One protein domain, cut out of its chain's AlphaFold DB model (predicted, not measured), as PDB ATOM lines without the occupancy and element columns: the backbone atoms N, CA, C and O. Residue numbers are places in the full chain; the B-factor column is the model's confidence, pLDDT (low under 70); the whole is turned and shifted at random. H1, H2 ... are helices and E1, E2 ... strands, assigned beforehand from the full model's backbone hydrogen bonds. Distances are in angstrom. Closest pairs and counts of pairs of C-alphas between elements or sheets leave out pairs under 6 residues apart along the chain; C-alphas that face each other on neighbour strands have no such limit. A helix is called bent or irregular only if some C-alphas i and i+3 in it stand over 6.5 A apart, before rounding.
ATOM      1  N   PRO A 536     142.989  94.762 108.244       90.62
ATOM      2  CA  PRO A 536     144.150  95.641 108.074       90.62
ATOM      3  C   PRO A 536     143.865  96.898 107.250       90.62
ATOM      4  O   PRO A 536     144.381  97.973 107.570       90.62
ATOM      5  N   ILE A 537     143.000  96.759 106.244       94.19
ATOM      6  CA  ILE A 537     142.481  97.849 105.436       94.19
ATOM      7  C   ILE A 537     140.961  97.924 105.594       94.19
ATOM      8  O   ILE A 537     140.244  96.945 105.384       94.19
ATOM      9  N   ALA A 538     140.450  99.120 105.867       94.88
ATOM     10  CA  ALA A 538     139.033  99.420 105.760       94.88
ATOM     11  C   ALA A 538     138.783 100.558 104.772       94.88
ATOM     12  O   ALA A 538     139.511 101.546 104.731       94.88
ATOM     13  N   ILE A 539     137.720 100.422 103.993       95.44
ATOM     14  CA  ILE A 539     137.246 101.404 103.033       95.44
ATOM     15  C   ILE A 539     135.923 101.935 103.549       95.44
ATOM     16  O   ILE A 539     134.934 101.209 103.689       95.44
ATOM     17  N   ARG A 540     135.909 103.219 103.867       93.44
ATOM     18  CA  ARG A 540     134.694 103.923 104.224       93.44
ATOM     19  C   ARG A 540     134.097 104.507 102.955       93.44
ATOM     20  O   ARG A 540     134.552 105.530 102.463       93.44
ATOM     21  N   ASN A 541     133.069 103.838 102.456       92.38
ATOM     22  CA  ASN A 541     132.405 104.233 101.231       92.38
ATOM     23  C   ASN A 541     131.094 104.995 101.461       92.38
ATOM     24  O   ASN A 541     130.466 104.900 102.521       92.38
ATOM     25  N   SER A 542     130.686 105.771 100.462       90.25
ATOM     26  CA  SER A 542     129.408 106.469 100.418       90.25
ATOM     27  C   SER A 542     128.236 105.485 100.258       90.25
ATOM     28  O   SER A 542     128.408 104.265 100.195       90.25
ATOM     29  N   ALA A 543     127.006 106.003 100.210       91.75
ATOM     30  CA  ALA A 543     125.828 105.194  99.883       91.75
ATOM     31  C   ALA A 543     125.782 104.765  98.400       91.75
ATOM     32  O   ALA A 543     124.979 103.904  98.049       91.75
ATOM     33  N   GLY A 544     126.609 105.370  97.537       93.31
ATOM     34  CA  GLY A 544     126.710 105.057  96.113       93.31
ATOM     35  C   GLY A 544     127.849 104.090  95.785       93.31
ATOM     36  O   GLY A 544     128.299 103.325  96.636       93.31
ATOM     37  N   THR A 545     128.301 104.126  94.530       93.94
ATOM     38  CA  THR A 545     129.500 103.406  94.089       93.94
ATOM     39  C   THR A 545     130.702 104.328  94.182       93.94
ATOM     40  O   THR A 545     130.796 105.296  93.423       93.94
ATOM     41  N   ASP A 546     131.647 103.986  95.046       93.50
ATOM     42  CA  ASP A 546     132.923 104.687  95.119       93.50
ATOM     43  C   ASP A 546     133.962 103.973  94.257       93.50
ATOM     44  O   ASP A 546     134.055 102.746  94.276       93.50
ATOM     45  N   ILE A 547     134.739 104.736  93.486       93.50
ATOM     46  CA  ILE A 547     135.700 104.189  92.521       93.50
ATOM     47  C   ILE A 547     137.124 104.465  93.000       93.50
ATOM     48  O   ILE A 547     137.493 105.616  93.247       93.50
ATOM     49  N   LEU A 548     137.929 103.408  93.064       94.56
ATOM     50  CA  LEU A 548     139.360 103.457  93.327       94.56
ATOM     51  C   LEU A 548     140.119 102.990  92.078       94.56
ATOM     52  O   LEU A 548     139.858 101.899  91.562       94.56
ATOM     53  N   TRP A 549     141.044 103.814  91.588       95.00
ATOM     54  CA  TRP A 549     141.808 103.555  90.364       95.00
ATOM     55  C   TRP A 549     143.256 103.173  90.666       95.00
ATOM     56  O   TRP A 549     143.907 103.850  91.460       95.00
ATOM     57  N   ASP A 550     143.749 102.133  89.994       92.94
ATOM     58  CA  ASP A 550     145.154 101.710  89.984       92.94
ATOM     59  C   ASP A 550     145.725 101.532  91.399       92.94
ATOM     60  O   ASP A 550     146.715 102.147  91.800       92.94
ATOM     61  N   ILE A 551     145.038 100.693  92.179       95.19
ATOM     62  CA  ILE A 551     145.369 100.406  93.574       95.19
ATOM     63  C   ILE A 551     146.330  99.222  93.627       95.19
ATOM     64  O   ILE A 551     145.972  98.130  93.207       95.19
ATOM     65  N   ASP A 552     147.522  99.414  94.177       95.25
ATOM     66  CA  ASP A 552     148.543  98.383  94.356       95.25
ATOM     67  C   ASP A 552     148.846  98.200  95.845       95.25
ATOM     68  O   ASP A 552     149.432  99.067  96.488       95.25
ATOM     69  N   LEU A 553     148.395  97.085  96.411       91.94
ATOM     70  CA  LEU A 553     148.525  96.749  97.823       91.94
ATOM     71  C   LEU A 553     149.502  95.586  97.963       91.94
ATOM     72  O   LEU A 553     149.167  94.441  97.655       91.94
ATOM     73  N   ASN A 554     150.697  95.871  98.466       91.00
ATOM     74  CA  ASN A 554     151.703  94.859  98.766       91.00
ATOM     75  C   ASN A 554     151.822  94.685 100.280       91.00
ATOM     76  O   ASN A 554     152.245  95.603 100.985       91.00
ATOM     77  N   LEU A 555     151.431  93.512 100.781       86.62
ATOM     78  CA  LEU A 555     151.285  93.221 102.207       86.62
ATOM     79  C   LEU A 555     152.239  92.074 102.612       86.62
ATOM     80  O   LEU A 555     151.815  90.926 102.787       86.62
ATOM     81  N   PRO A 556     153.555  92.344 102.720       70.44
ATOM     82  CA  PRO A 556     154.604  91.333 102.597       70.44
ATOM     83  C   PRO A 556     154.908  90.481 103.851       70.44
ATOM     84  O   PRO A 556     156.042  90.027 103.986       70.44
ATOM     85  N   ASN A 557     153.990  90.237 104.795       68.94
ATOM     86  CA  ASN A 557     154.374  89.585 106.066       68.94
ATOM     87  C   ASN A 557     153.812  88.165 106.295       68.94
ATOM     88  O   ASN A 557     152.659  87.878 106.004       68.94
ATOM     89  N   HIS A 558     154.649  87.304 106.887       58.47
ATOM     90  CA  HIS A 558     154.452  85.877 107.179       58.47
ATOM     91  C   HIS A 558     153.931  85.587 108.602       58.47
ATOM     92  O   HIS A 558     153.901  84.434 109.017       58.47
ATOM     93  N   SER A 559     153.611  86.616 109.389       59.56
ATOM     94  CA  SER A 559     153.208  86.470 110.802       59.56
ATOM     95  C   SER A 559     151.900  87.194 111.141       59.56
ATOM     96  O   SER A 559     151.634  87.477 112.309       59.56
ATOM     97  N   GLN A 560     151.090  87.536 110.138       66.81
ATOM     98  CA  GLN A 560     149.808  88.206 110.354       66.81
ATOM     99  C   GLN A 560     148.673  87.193 110.463       66.81
ATOM    100  O   GLN A 560     148.598  86.252 109.680       66.81
ATOM    101  N   ASP A 561     147.783  87.425 111.424       72.06
ATOM    102  CA  ASP A 561     146.495  86.751 111.530       72.06
ATOM    103  C   ASP A 561     145.426  87.833 111.295       72.06
ATOM    104  O   ASP A 561     145.093  88.572 112.229       72.06
ATOM    105  N   PRO A 562     144.995  88.068 110.036       70.12
ATOM    106  CA  PRO A 562     143.943  89.027 109.746       70.12
ATOM    107  C   PRO A 562     142.677  88.498 110.415       70.12
ATOM    108  O   PRO A 562     142.043  87.571 109.922       70.12
ATOM    109  N   GLY A 563     142.334  89.063 111.575       70.81
ATOM    110  CA  GLY A 563     141.379  88.424 112.483       70.81
ATOM    111  C   GLY A 563     140.000  88.136 111.876       70.81
ATOM    112  O   GLY A 563     139.313  87.237 112.349       70.81
ATOM    113  N   ARG A 564     139.586  88.868 110.833       78.94
ATOM    114  CA  ARG A 564     138.310  88.664 110.126       78.94
ATOM    115  C   ARG A 564     138.453  88.731 108.620       78.94
ATOM    116  O   ARG A 564     138.184  87.738 107.960       78.94
ATOM    117  N   SER A 565     138.882  89.875 108.096       86.94
ATOM    118  CA  SER A 565     139.091  90.073 106.664       86.94
ATOM    119  C   SER A 565     140.394  90.807 106.361       86.94
ATOM    120  O   SER A 565     141.070  91.288 107.274       86.94
ATOM    121  N   LEU A 566     140.772  90.883 105.083       88.56
ATOM    122  CA  LEU A 566     141.911  91.695 104.649       88.56
ATOM    123  C   LEU A 566     141.486  93.132 104.324       88.56
ATOM    124  O   LEU A 566     142.152  94.086 104.731       88.56
ATOM    125  N   ILE A 567     140.379  93.267 103.586       92.94
ATOM    126  CA  ILE A 567     139.804  94.531 103.133       92.94
ATOM    127  C   ILE A 567     138.321  94.563 103.497       92.94
ATOM    128  O   ILE A 567     137.526  93.750 103.021       92.94
ATOM    129  N   ARG A 568     137.925  95.564 104.284       94.56
ATOM    130  CA  ARG A 568     136.545  95.720 104.749       94.56
ATOM    131  C   ARG A 568     135.862  96.970 104.213       94.56
ATOM    132  O   ARG A 568     136.408  98.056 104.328       94.56
ATOM    133  N   ALA A 569     134.627  96.853 103.736       95.44
ATOM    134  CA  ALA A 569     133.766  97.990 103.419       95.44
ATOM    135  C   ALA A 569     132.910  98.391 104.637       95.44
ATOM    136  O   ALA A 569     132.150  97.584 105.179       95.44
ATOM    137  N   LEU A 570     133.017  99.652 105.066       93.50
ATOM    138  CA  LEU A 570     132.297 100.200 106.227       93.50
ATOM    139  C   LEU A 570     131.003 100.939 105.850       93.50
ATOM    140  O   LEU A 570     130.120 101.084 106.693       93.50
ATOM    141  N   GLY A 571     130.886 101.415 104.607       91.75
ATOM    142  CA  GLY A 571     129.734 102.165 104.105       91.75
ATOM    143  C   GLY A 571     128.575 101.281 103.658       91.75
ATOM    144  O   GLY A 571     128.681 100.056 103.646       91.75
ATOM    145  N   THR A 572     127.444 101.882 103.290       92.94
ATOM    146  CA  THR A 572     126.259 101.143 102.810       92.94
ATOM    147  C   THR A 572     126.270 100.872 101.309       92.94
ATOM    148  O   THR A 572     125.582  99.950 100.878       92.94
ATOM    149  N   GLY A 573     127.031 101.642 100.530       94.62
ATOM    150  CA  GLY A 573     127.147 101.480  99.084       94.62
ATOM    151  C   GLY A 573     128.145 100.399  98.663       94.62
ATOM    152  O   GLY A 573     128.494  99.507  99.446       94.62
ATOM    153  N   THR A 574     128.643 100.522  97.436       95.81
ATOM    154  CA  THR A 574     129.602  99.592  96.827       95.81
ATOM    155  C   THR A 574     130.978 100.233  96.649       95.81
ATOM    156  O   THR A 574     131.122 101.454  96.562       95.81
ATOM    157  N   VAL A 575     132.004  99.388  96.604       96.50
ATOM    158  CA  VAL A 575     133.402  99.749  96.373       96.50
ATOM    159  C   VAL A 575     133.827  99.128  95.050       96.50
ATOM    160  O   VAL A 575     133.898  97.905  94.930       96.50
ATOM    161  N   GLN A 576     134.112  99.965  94.059       96.06
ATOM    162  CA  GLN A 576     134.604  99.535  92.759       96.06
ATOM    163  C   GLN A 576     136.111  99.769  92.651       96.06
ATOM    164  O   GLN A 576     136.579 100.907  92.672       96.06
ATOM    165  N   PHE A 577     136.870  98.699  92.450       96.38
ATOM    166  CA  PHE A 577     138.273  98.775  92.073       96.38
ATOM    167  C   PHE A 577     138.430  98.705  90.556       96.38
ATOM    168  O   PHE A 577     137.872  97.819  89.910       96.38
ATOM    169  N   ARG A 578     139.245  99.595  89.986       95.31
ATOM    170  CA  ARG A 578     139.683  99.536  88.587       95.31
ATOM    171  C   ARG A 578     141.200  99.418  88.548       95.31
ATOM    172  O   ARG A 578     141.879 100.403  88.808       95.31
ATOM    173  N   GLY A 579     141.712  98.225  88.258       93.31
ATOM    174  CA  GLY A 579     143.148  97.936  88.283       93.31
ATOM    175  C   GLY A 579     143.690  97.613  89.680       93.31
ATOM    176  O   GLY A 579     144.720  98.153  90.069       93.31
ATOM    177  N   LEU A 580     143.004  96.763  90.458       95.62
ATOM    178  CA  LEU A 580     143.514  96.314  91.763       95.62
ATOM    179  C   LEU A 580     144.663  95.320  91.578       95.62
ATOM    180  O   LEU A 580     144.455  94.239  91.042       95.62
ATOM    181  N   LYS A 581     145.841  95.623  92.110       95.50
ATOM    182  CA  LYS A 581     146.908  94.658  92.373       95.50
ATOM    183  C   LYS A 581     146.944  94.405  93.871       95.50
ATOM    184  O   LYS A 581     147.088  95.337  94.654       95.50
ATOM    185  N   LEU A 582     146.778  93.157  94.278       92.81
ATOM    186  CA  LEU A 582     146.810  92.773  95.683       92.81
ATOM    187  C   LEU A 582     147.787  91.618  95.842       92.81
ATOM    188  O   LEU A 582     147.577  90.555  95.269       92.81
ATOM    189  N   LEU A 583     148.834  91.823  96.627       90.31
ATOM    190  CA  LEU A 583     149.823  90.810  96.964       90.31
ATOM    191  C   LEU A 583     149.799  90.571  98.477       90.31
ATOM    192  O   LEU A 583     150.316  91.383  99.243       90.31
ATOM    193  N   GLY A 584     149.199  89.460  98.911       80.88
ATOM    194  CA  GLY A 584     149.242  88.986 100.299       80.88
ATOM    195  C   GLY A 584     150.254  87.849 100.456       80.88
ATOM    196  O   GLY A 584     150.165  86.853  99.738       80.88
ATOM    197  N   TRP A 585     151.232  87.985 101.360       74.12
ATOM    198  CA  TRP A 585     152.350  87.033 101.470       74.12
ATOM    199  C   TRP A 585     152.159  85.920 102.533       74.12
ATOM    200  O   TRP A 585     151.123  85.772 103.175       74.12
ATOM    201  N   HIS A 586     153.172  85.059 102.629       56.56
ATOM    202  CA  HIS A 586     153.134  83.622 102.899       56.56
ATOM    203  C   HIS A 586     153.343  83.328 104.388       56.56
ATOM    204  O   HIS A 586     154.456  83.060 104.834       56.56
ATOM    205  N   GLY A 587     152.271  83.388 105.171       57.22
ATOM    206  CA  GLY A 587     152.309  82.951 106.567       57.22
ATOM    207  C   GLY A 587     151.086  83.350 107.371       57.22
ATOM    208  O   GLY A 587     151.191  83.632 108.556       57.22
ATOM    209  N   VAL A 588     149.925  83.377 106.727       55.59
ATOM    210  CA  VAL A 588     148.648  83.448 107.422       55.59
ATOM    211  C   VAL A 588     148.187  81.994 107.624       55.59
ATOM    212  O   VAL A 588     147.548  81.443 106.731       55.59
ATOM    213  N   PRO A 589     148.586  81.292 108.708       53.62
ATOM    214  CA  PRO A 589     148.207  79.892 108.921       53.62
ATOM    215  C   PRO A 589     146.701  79.713 109.158       53.62
ATOM    216  O   PRO A 589     146.205  78.598 109.028       53.62
ATOM    217  N   ASN A 590     145.991  80.795 109.494       60.56
ATOM    218  CA  ASN A 590     144.578  80.784 109.844       60.56
ATOM    219  C   ASN A 590     143.760  81.503 108.773       60.56
ATOM    220  O   ASN A 590     144.047  82.641 108.419       60.56
ATOM    221  N   VAL A 591     142.728  80.846 108.250       57.75
ATOM    222  CA  VAL A 591     141.816  81.484 107.300       57.75
ATOM    223  C   VAL A 591     141.138  82.665 107.993       57.75
ATOM    224  O   VAL A 591     140.566  82.492 109.067       57.75
ATOM    225  N   ALA A 592     141.225  83.859 107.393       63.09
ATOM    226  CA  ALA A 592     140.492  85.027 107.864       63.09
ATOM    227  C   ALA A 592     139.011  84.632 107.931       63.09
ATOM    228  O   ALA A 592     138.471  84.146 106.936       63.09
ATOM    229  N   LEU A 593     138.374  84.779 109.097       69.31
ATOM    230  CA  LEU A 593     137.041  84.214 109.357       69.31
ATOM    231  C   LEU A 593     135.974  84.643 108.333       69.31
ATOM    232  O   LEU A 593     134.995  83.931 108.133       69.31
ATOM    233  N   GLU A 594     136.158  85.805 107.705       83.62
ATOM    234  CA  GLU A 594     135.212  86.468 106.807       83.62
ATOM    235  C   GLU A 594     135.774  86.657 105.372       83.62
ATOM    236  O   GLU A 594     135.186  87.390 104.578       83.62
ATOM    237  N   GLY A 595     136.893  86.002 105.020       86.50
ATOM    238  CA  GLY A 595     137.495  86.038 103.675       86.50
ATOM    239  C   GLY A 595     138.395  87.254 103.391       86.50
ATOM    240  O   GLY A 595     138.742  88.023 104.282       86.50
ATOM    241  N   VAL A 596     138.838  87.444 102.140       88.19
ATOM    242  CA  VAL A 596     139.684  88.609 101.775       88.19
ATOM    243  C   VAL A 596     138.892  89.916 101.768       88.19
ATOM    244  O   VAL A 596     139.396  90.928 102.256       88.19
ATOM    245  N   PHE A 597     137.667  89.900 101.239       91.75
ATOM    246  CA  PHE A 597     136.799  91.072 101.128       91.75
ATOM    247  C   PHE A 597     135.562  90.909 102.003       91.75
ATOM    248  O   PHE A 597     134.845  89.922 101.858       91.75
ATOM    249  N   TYR A 598     135.253  91.902 102.841       93.06
ATOM    250  CA  TYR A 598     134.079  91.831 103.709       93.06
ATOM    251  C   TYR A 598     133.220  93.112 103.753       93.06
ATOM    252  O   TYR A 598     133.745  94.204 103.974       93.06
ATOM    253  N   PRO A 599     131.883  93.005 103.637       94.69
ATOM    254  CA  PRO A 599     131.186  91.883 103.011       94.69
ATOM    255  C   PRO A 599     131.537  91.837 101.515       94.69
ATOM    256  O   PRO A 599     131.521  92.874 100.850       94.69
ATOM    257  N   ALA A 600     131.821  90.647 100.982       92.88
ATOM    258  CA  ALA A 600     132.224  90.452  99.586       92.88
ATOM    259  C   ALA A 600     131.240  91.081  98.578       92.88
ATOM    260  O   ALA A 600     131.657  91.726  97.615       92.88
ATOM    261  N   SER A 601     129.937  91.034  98.874       93.75
ATOM    262  CA  SER A 601     128.861  91.571  98.027       93.75
ATOM    263  C   SER A 601     128.919  93.079  97.762       93.75
ATOM    264  O   SER A 601     128.188  93.583  96.908       93.75
ATOM    265  N   LYS A 602     129.777  93.820  98.471       95.81
ATOM    266  CA  LYS A 602     129.999  95.253  98.235       95.81
ATOM    267  C   LYS A 602     131.110  95.552  97.238       95.81
ATOM    268  O   LYS A 602     131.244  96.712  96.859       95.81
ATOM    269  N   PHE A 603     131.894  94.562  96.821       95.69
ATOM    270  CA  PHE A 603     133.087  94.788  96.015       95.69
ATOM    271  C   PHE A 603     132.866  94.434  94.541       95.69
ATOM    272  O   PHE A 603     132.442  93.329  94.207       95.69
ATOM    273  N   ASP A 604     133.179  95.390  93.668       95.12
ATOM    274  CA  ASP A 604     133.211  95.260  92.208       95.12
ATOM    275  C   ASP A 604     134.657  95.434  91.729       95.12
ATOM    276  O   ASP A 604     135.238  96.508  91.872       95.12
ATOM    277  N   ILE A 605     135.272  94.379  91.206       94.56
ATOM    278  CA  ILE A 605     136.687  94.380  90.826       94.56
ATOM    279  C   ILE A 605     136.801  94.276  89.307       94.56
ATOM    280  O   ILE A 605     136.465  93.252  88.716       94.56
ATOM    281  N   MET A 606     137.315  95.334  88.678       93.75
ATOM    282  CA  MET A 606     137.571  95.427  87.240       93.75
ATOM    283  C   MET A 606     139.080  95.466  86.970       93.75
ATOM    284  O   MET A 606     139.744  96.440  87.322       93.75
ATOM    285  N   GLY A 607     139.638  94.436  86.335       90.62
ATOM    286  CA  GLY A 607     141.079  94.320  86.085       90.62
ATOM    287  C   GLY A 607     141.894  93.983  87.341       90.62
ATOM    288  O   GLY A 607     142.927  94.603  87.589       90.62
ATOM    289  N   GLY A 608     141.417  93.046  88.163       88.56
ATOM    290  CA  GLY A 608     142.106  92.593  89.372       88.56
ATOM    291  C   GLY A 608     143.273  91.640  89.083       88.56
ATOM    292  O   GLY A 608     143.131  90.682  88.333       88.56
ATOM    293  N   ASN A 609     144.421  91.845  89.720       92.50
ATOM    294  CA  ASN A 609     145.503  90.871  89.822       92.50
ATOM    295  C   ASN A 609     145.755  90.586  91.302       92.50
ATOM    296  O   ASN A 609     146.447  91.346  91.986       92.50
ATOM    297  N   ILE A 610     145.142  89.518  91.803       90.38
ATOM    298  CA  ILE A 610     145.179  89.166  93.219       90.38
ATOM    299  C   ILE A 610     146.059  87.935  93.405       90.38
ATOM    300  O   ILE A 610     145.812  86.891  92.812       90.38
ATOM    301  N   THR A 611     147.082  88.046  94.241       88.56
ATOM    302  CA  THR A 611     147.971  86.952  94.627       88.56
ATOM    303  C   THR A 611     147.873  86.733  96.132       88.56
ATOM    304  O   THR A 611     148.233  87.621  96.904       88.56
ATOM    305  N   ILE A 612     147.377  85.565  96.549       84.44
ATOM    306  CA  ILE A 612     147.151  85.213  97.964       84.44
ATOM    307  C   ILE A 612     147.498  83.737  98.242       84.44
ATOM    308  O   ILE A 612     147.552  82.944  97.305       84.44
ATOM    309  N   PRO A 613     147.744  83.325  99.502       73.94
ATOM    310  CA  PRO A 613     148.300  81.998  99.804       73.94
ATOM    311  C   PRO A 613     147.433  80.791  99.414       73.94
ATOM    312  O   PRO A 613     147.975  79.732  99.118       73.94
ATOM    313  N   GLN A 614     146.105  80.909  99.404       68.00
ATOM    314  CA  GLN A 614     145.220  79.779  99.108       68.00
ATOM    315  C   GLN A 614     143.934  80.265  98.429       68.00
ATOM    316  O   GLN A 614     143.362  81.276  98.821       68.00
ATOM    317  N   GLU A 615     143.471  79.529  97.412       56.50
ATOM    318  CA  GLU A 615     142.287  79.889  96.606       56.50
ATOM    319  C   GLU A 615     141.019  80.029  97.453       56.50
ATOM    320  O   GLU A 615     140.216  80.921  97.213       56.50
ATOM    321  N   ALA A 616     140.879  79.212  98.505       54.94
ATOM    322  CA  ALA A 616     139.715  79.210  99.394       54.94
ATOM    323  C   ALA A 616     139.461  80.543 100.128       54.94
ATOM    324  O   ALA A 616     138.415  80.711 100.742       54.94
ATOM    325  N   PHE A 617     140.405  81.486 100.087       62.22
ATOM    326  CA  PHE A 617     140.265  82.810 100.694       62.22
ATOM    327  C   PHE A 617     139.452  83.801  99.841       62.22
ATOM    328  O   PHE A 617     139.083  84.871 100.334       62.22
ATOM    329  N   LEU A 618     139.182  83.468  98.577       66.06
ATOM    330  CA  LEU A 618     138.361  84.260  97.667       66.06
ATOM    331  C   LEU A 618     137.406  83.338  96.918       66.06
ATOM    332  O   LEU A 618     137.840  82.602  96.039       66.06
ATOM    333  N   ASP A 619     136.111  83.438  97.210       75.38
ATOM    334  CA  ASP A 619     135.074  82.992  96.285       75.38
ATOM    335  C   ASP A 619     134.647  84.194  95.422       75.38
ATOM    336  O   ASP A 619     133.942  85.087  95.908       75.38
ATOM    337  N   PRO A 620     135.068  84.277  94.145       76.75
ATOM    338  CA  PRO A 620     134.704  85.394  93.279       76.75
ATOM    339  C   PRO A 620     133.194  85.504  93.042       76.75
ATOM    340  O   PRO A 620     132.732  86.565  92.623       76.75
ATOM    341  N   THR A 621     132.423  84.441  93.298       77.94
ATOM    342  CA  THR A 621     130.963  84.441  93.136       77.94
ATOM    343  C   THR A 621     130.253  85.245  94.226       77.94
ATOM    344  O   THR A 621     129.136  85.719  94.002       77.94
ATOM    345  N   GLU A 622     130.909  85.468  95.370       86.06
ATOM    346  CA  GLU A 622     130.403  86.322  96.449       86.06
ATOM    347  C   GLU A 622     130.636  87.818  96.179       86.06
ATOM    348  O   GLU A 622     130.003  88.669  96.815       86.06
ATOM    349  N   LEU A 623     131.519  88.156  95.228       87.31
ATOM    350  CA  LEU A 623     131.750  89.530  94.782       87.31
ATOM    351  C   LEU A 623     130.603  90.009  93.882       87.31
ATOM    352  O   LEU A 623     129.961  89.230  93.174       87.31
ATOM    353  N   LEU A 624     130.365  91.324  93.849       89.06
ATOM    354  CA  LEU A 624     129.360  91.906  92.950       89.06
ATOM    355  C   LEU A 624     129.712  91.613  91.483       89.06
ATOM    356  O   LEU A 624     128.847  91.265  90.670       89.06
ATOM    357  N   ARG A 625     131.002  91.750  91.171       87.94
ATOM    358  CA  ARG A 625     131.631  91.428  89.893       87.94
ATOM    359  C   ARG A 625     133.137  91.243  90.113       87.94
ATOM    360  O   ARG A 625     133.742  91.965  90.902       87.94
ATOM    361  N   PHE A 626     133.732  90.313  89.371       89.81
ATOM    362  CA  PHE A 626     135.175  90.120  89.290       89.81
ATOM    363  C   PHE A 626     135.588  89.933  87.827       89.81
ATOM    364  O   PHE A 626     134.998  89.130  87.109       89.81
ATOM    365  N   ASP A 627     136.578  90.705  87.399       86.56
ATOM    366  CA  ASP A 627     137.237  90.647  86.096       86.56
ATOM    367  C   ASP A 627     138.739  90.755  86.374       86.56
ATOM    368  O   ASP A 627     139.196  91.768  86.915       86.56
ATOM    369  N   GLY A 628     139.493  89.684  86.126       86.50
ATOM    370  CA  GLY A 628     140.890  89.609  86.531       86.50
ATOM    371  C   GLY A 628     141.450  88.196  86.672       86.50
ATOM    372  O   GLY A 628     140.867  87.205  86.226       86.50
ATOM    373  N   SER A 629     142.609  88.106  87.322       85.88
ATOM    374  CA  SER A 629     143.273  86.848  87.653       85.88
ATOM    375  C   SER A 629     143.509  86.722  89.149       85.88
ATOM    376  O   SER A 629     143.967  87.671  89.794       85.88
ATOM    377  N   ILE A 630     143.270  85.521  89.667       85.62
ATOM    378  CA  ILE A 630     143.674  85.123  91.012       85.62
ATOM    379  C   ILE A 630     144.821  84.128  90.865       85.62
ATOM    380  O   ILE A 630     144.724  83.158  90.111       85.62
ATOM    381  N   THR A 631     145.921  84.389  91.564       84.62
ATOM    382  CA  THR A 631     147.060  83.478  91.658       84.62
ATOM    383  C   THR A 631     147.159  82.985  93.089       84.62
ATOM    384  O   THR A 631     147.432  83.764  94.005       84.62
ATOM    385  N   ALA A 632     146.941  81.690  93.291       76.94
ATOM    386  CA  ALA A 632     147.198  81.085  94.584       76.94
ATOM    387  C   ALA A 632     148.671  80.722  94.719       76.94
ATOM    388  O   ALA A 632     149.255  80.081  93.842       76.94
ATOM    389  N   TRP A 633     149.266  81.120  95.837       68.62
ATOM    390  CA  TRP A 633     150.644  80.794  96.170       68.62
ATOM    391  C   TRP A 633     150.712  79.475  96.950       68.62
ATOM    392  O   TRP A 633     151.211  79.428  98.071       68.62
ATOM    393  N   ASP A 634     150.199  78.392  96.363       63.16
ATOM    394  CA  ASP A 634     150.542  77.049  96.827       63.16
ATOM    395  C   ASP A 634     151.899  76.620  96.214       63.16
ATOM    396  O   ASP A 634     152.538  77.358  95.455       63.16
ATOM    397  N   ARG A 635     152.398  75.421  96.546       52.09
ATOM    398  CA  ARG A 635     153.655  74.898  95.965       52.09
ATOM    399  C   ARG A 635     153.563  74.597  94.452       52.09
ATOM    400  O   ARG A 635     154.550  74.156  93.869       52.09
ATOM    401  N   THR A 636     152.415  74.830  93.820       55.06
ATOM    402  CA  THR A 636     152.090  74.576  92.409       55.06
ATOM    403  C   THR A 636     151.197  75.702  91.866       55.06
ATOM    404  O   THR A 636     150.014  75.459  91.627       55.06
ATOM    405  N   PRO A 637     151.737  76.922  91.662       55.62
ATOM    406  CA  PRO A 637     150.955  78.127  91.404       55.62
ATOM    407  C   PRO A 637     149.841  77.900  90.385       55.62
ATOM    408  O   PRO A 637     150.098  77.613  89.212       55.62
ATOM    409  N   ARG A 638     148.595  78.030  90.831       57.12
ATOM    410  CA  ARG A 638     147.422  77.972  89.963       57.12
ATOM    411  C   ARG A 638     146.999  79.398  89.667       57.12
ATOM    412  O   ARG A 638     146.658  80.160  90.571       57.12
ATOM    413  N   LYS A 639     147.067  79.770  88.390       68.00
ATOM    414  CA  LYS A 639     146.466  81.004  87.889       68.00
ATOM    415  C   LYS A 639     145.079  80.652  87.375       68.00
ATOM    416  O   LYS A 639     144.961  79.889  86.417       68.00
ATOM    417  N   ILE A 640     144.047  81.202  88.001       64.06
ATOM    418  CA  ILE A 640     142.683  81.118  87.485       64.06
ATOM    419  C   ILE A 640     142.343  82.492  86.920       64.06
ATOM    420  O   ILE A 640     142.306  83.493  87.637       64.06
ATOM    421  N   GLU A 641     142.157  82.543  85.606       69.81
ATOM    422  CA  GLU A 641     141.640  83.725  84.928       69.81
ATOM    423  C   GLU A 641     140.115  83.599  84.836       69.81
ATOM    424  O   GLU A 641     139.587  82.506  84.618       69.81
ATOM    425  N   TYR A 642     139.403  84.702  85.032       62.12
ATOM    426  CA  TYR A 642     137.945  84.752  84.956       62.12
ATOM    427  C   TYR A 642     137.552  85.751  83.873       62.12
ATOM    428  O   TYR A 642     138.038  86.880  83.875       62.12
ATOM    429  N   LEU A 643     136.691  85.330  82.940       57.47
ATOM    430  CA  LEU A 643     136.139  86.225  81.914       57.47
ATOM    431  C   LEU A 643     134.977  87.051  82.489       57.47
ATOM    432  O   LEU A 643     134.792  88.214  82.141       57.47
ATOM    433  N   ASP A 644     134.207  86.431  83.383       61.28
ATOM    434  CA  ASP A 644     133.168  87.039  84.204       61.28
ATOM    435  C   ASP A 644     133.050  86.296  85.548       61.28
ATOM    436  O   ASP A 644     133.726  85.287  85.780       61.28
ATOM    437  N   LYS A 645     132.168  86.780  86.435       58.22
ATOM    438  CA  LYS A 645     132.001  86.251  87.802       58.22
ATOM    439  C   LYS A 645     131.641  84.759  87.890       58.22
ATOM    440  O   LYS A 645     131.802  84.179  88.955       58.22
ATOM    441  N   ASN A 646     131.136  84.152  86.813       56.62
ATOM    442  CA  ASN A 646     130.618  82.781  86.816       56.62
ATOM    443  C   ASN A 646     131.399  81.834  85.895       56.62
ATOM    444  O   ASN A 646     131.171  80.625  85.944       56.62
ATOM    445  N   THR A 647     132.299  82.353  85.059       56.38
ATOM    446  CA  THR A 647     132.944  81.574  83.999       56.38
ATOM    447  C   THR A 647     134.462  81.588  84.178       56.38
ATOM    448  O   THR A 647     135.152  82.442  83.606       56.38
ATOM    449  N   PRO A 648     135.019  80.640  84.959       55.38
ATOM    450  CA  PRO A 648     136.452  80.388  84.957       55.38
ATOM    451  C   PRO A 648     136.924  80.102  83.522       55.38
ATOM    452  O   PRO A 648     136.373  79.237  82.835       55.38
ATOM    453  N   ILE A 649     137.992  80.767  83.081       59.78
ATOM    454  CA  ILE A 649     138.649  80.547  81.775       59.78
ATOM    455  C   ILE A 649     139.285  79.145  81.697       59.78
ATOM    456  O   ILE A 649     139.771  78.736  80.648       59.78
ATOM    457  N   GLN A 650     139.196  78.324  82.751       51.44
ATOM    458  CA  GLN A 650     139.571  76.908  82.684       51.44
ATOM    459  C   GLN A 650     138.836  76.141  81.566       51.44
ATOM    460  O   GLN A 650     139.410  75.204  81.015       51.44
ATOM    461  N   ASN A 651     137.652  76.595  81.130       48.50
ATOM    462  CA  ASN A 651     136.956  76.047  79.955       48.50
ATOM    463  C   ASN A 651     137.571  76.434  78.591       48.50
ATOM    464  O   ASN A 651     137.104  75.956  77.564       48.50
ATOM    465  N   LEU A 652     138.619  77.262  78.552       51.41
ATOM    466  CA  LEU A 652     139.388  77.612  77.348       51.41
ATOM    467  C   LEU A 652     140.767  76.935  77.300       51.41
ATOM    468  O   LEU A 652     141.522  77.167  76.355       51.41
ATOM    469  N   MET A 653     141.113  76.091  78.280       54.75
ATOM    470  CA  MET A 653     142.363  75.338  78.213       54.75
ATOM    471  C   MET A 653     142.315  74.325  77.067       54.75
ATOM    472  O   MET A 653     141.375  73.543  76.934       54.75
TER     473      MET A 653
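What this domain is: This is residues 536 to 653 of the 791 residues of an uncharacterized protein of Acuticoccus sediminis (UniProt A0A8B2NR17). The chain is wound in stacked turns, a short solenoid of strands: E1, E2 and E3 go round once, E4, E5 and E6 go round again, and the bent strands E7 and E8 stack on as the next turns. E9 folds back along E8 as a hairpin, with the short helix H1 beyond it; E1, E4 and residues 597 to 598 make another side of the coil. The printed part has 118 residues, with nine named strands and then one named helix; the class is mostly strand, though under half of the residues are in named elements. The large sheet is branched and parallel but for the antiparallel pair E8 and E9; the small one, E1 and E4, is parallel. The whole is compact, with a radius of gyration of the C-alphas of 13.7 A and spans of 41 by 37 by 23 A.

How they stand to each other: Begin at E7, residues 603 to 612, which bends by 107 degrees at residue 606. On one side of it find E5, residues 574 to 578, with N 604 and O 575 2.9 A apart, and E6, residues 581 to 584, with N 611 and O 582 2.8 A apart. On the other side is E8, residues 625 to 632, parallel, with N 607 and O 627 at 2.8 A. E2, residues 545 to 549, is an edge strand parallel to E5, with N 576 and O 546 at 2.8 A. E3, residues 551 to 555, is an edge strand parallel to E6, with N 581 and O 551 at 2.7 A. E9, residues 638 to 644, forms a hairpin with E8, with N 630 and O 640 at 3.0 A. H1, residues 649 to 652, is on this twisted sheet but only grazes it; its closest C-alpha pair with E9 is Tyr 642 and Ile 649, 5.3 A. H1 is too short for an O i to N i+4 pair; its one O i to N i+3 pair is within range. E1, residues 537 to 540, is parallel to E4, residues 567 to 569, with N 539 and O 568 at 2.7 A.

Where its parts are: Find C-alpha 537 at (142.481, 97.849, 105.436), where E1 begins. E7 runs 17.1 A from C-alpha 603 at (133.087, 94.788, 96.015), E8 19.3 A and E9 17.8 A. H1 ends at C-alpha 652, (139.388, 77.612, 77.348).

The domain as a whole: The C-alphas farthest apart, Ala 543 and Arg 635, are 41.3 A apart. The printed part has no cut. The links E3 to E4, E6 to E7 and E7 to E8 are long. Look for pLDDT under 70 at residues 557 to 560, 586 to 593, 614 to 618 and 633 to 653.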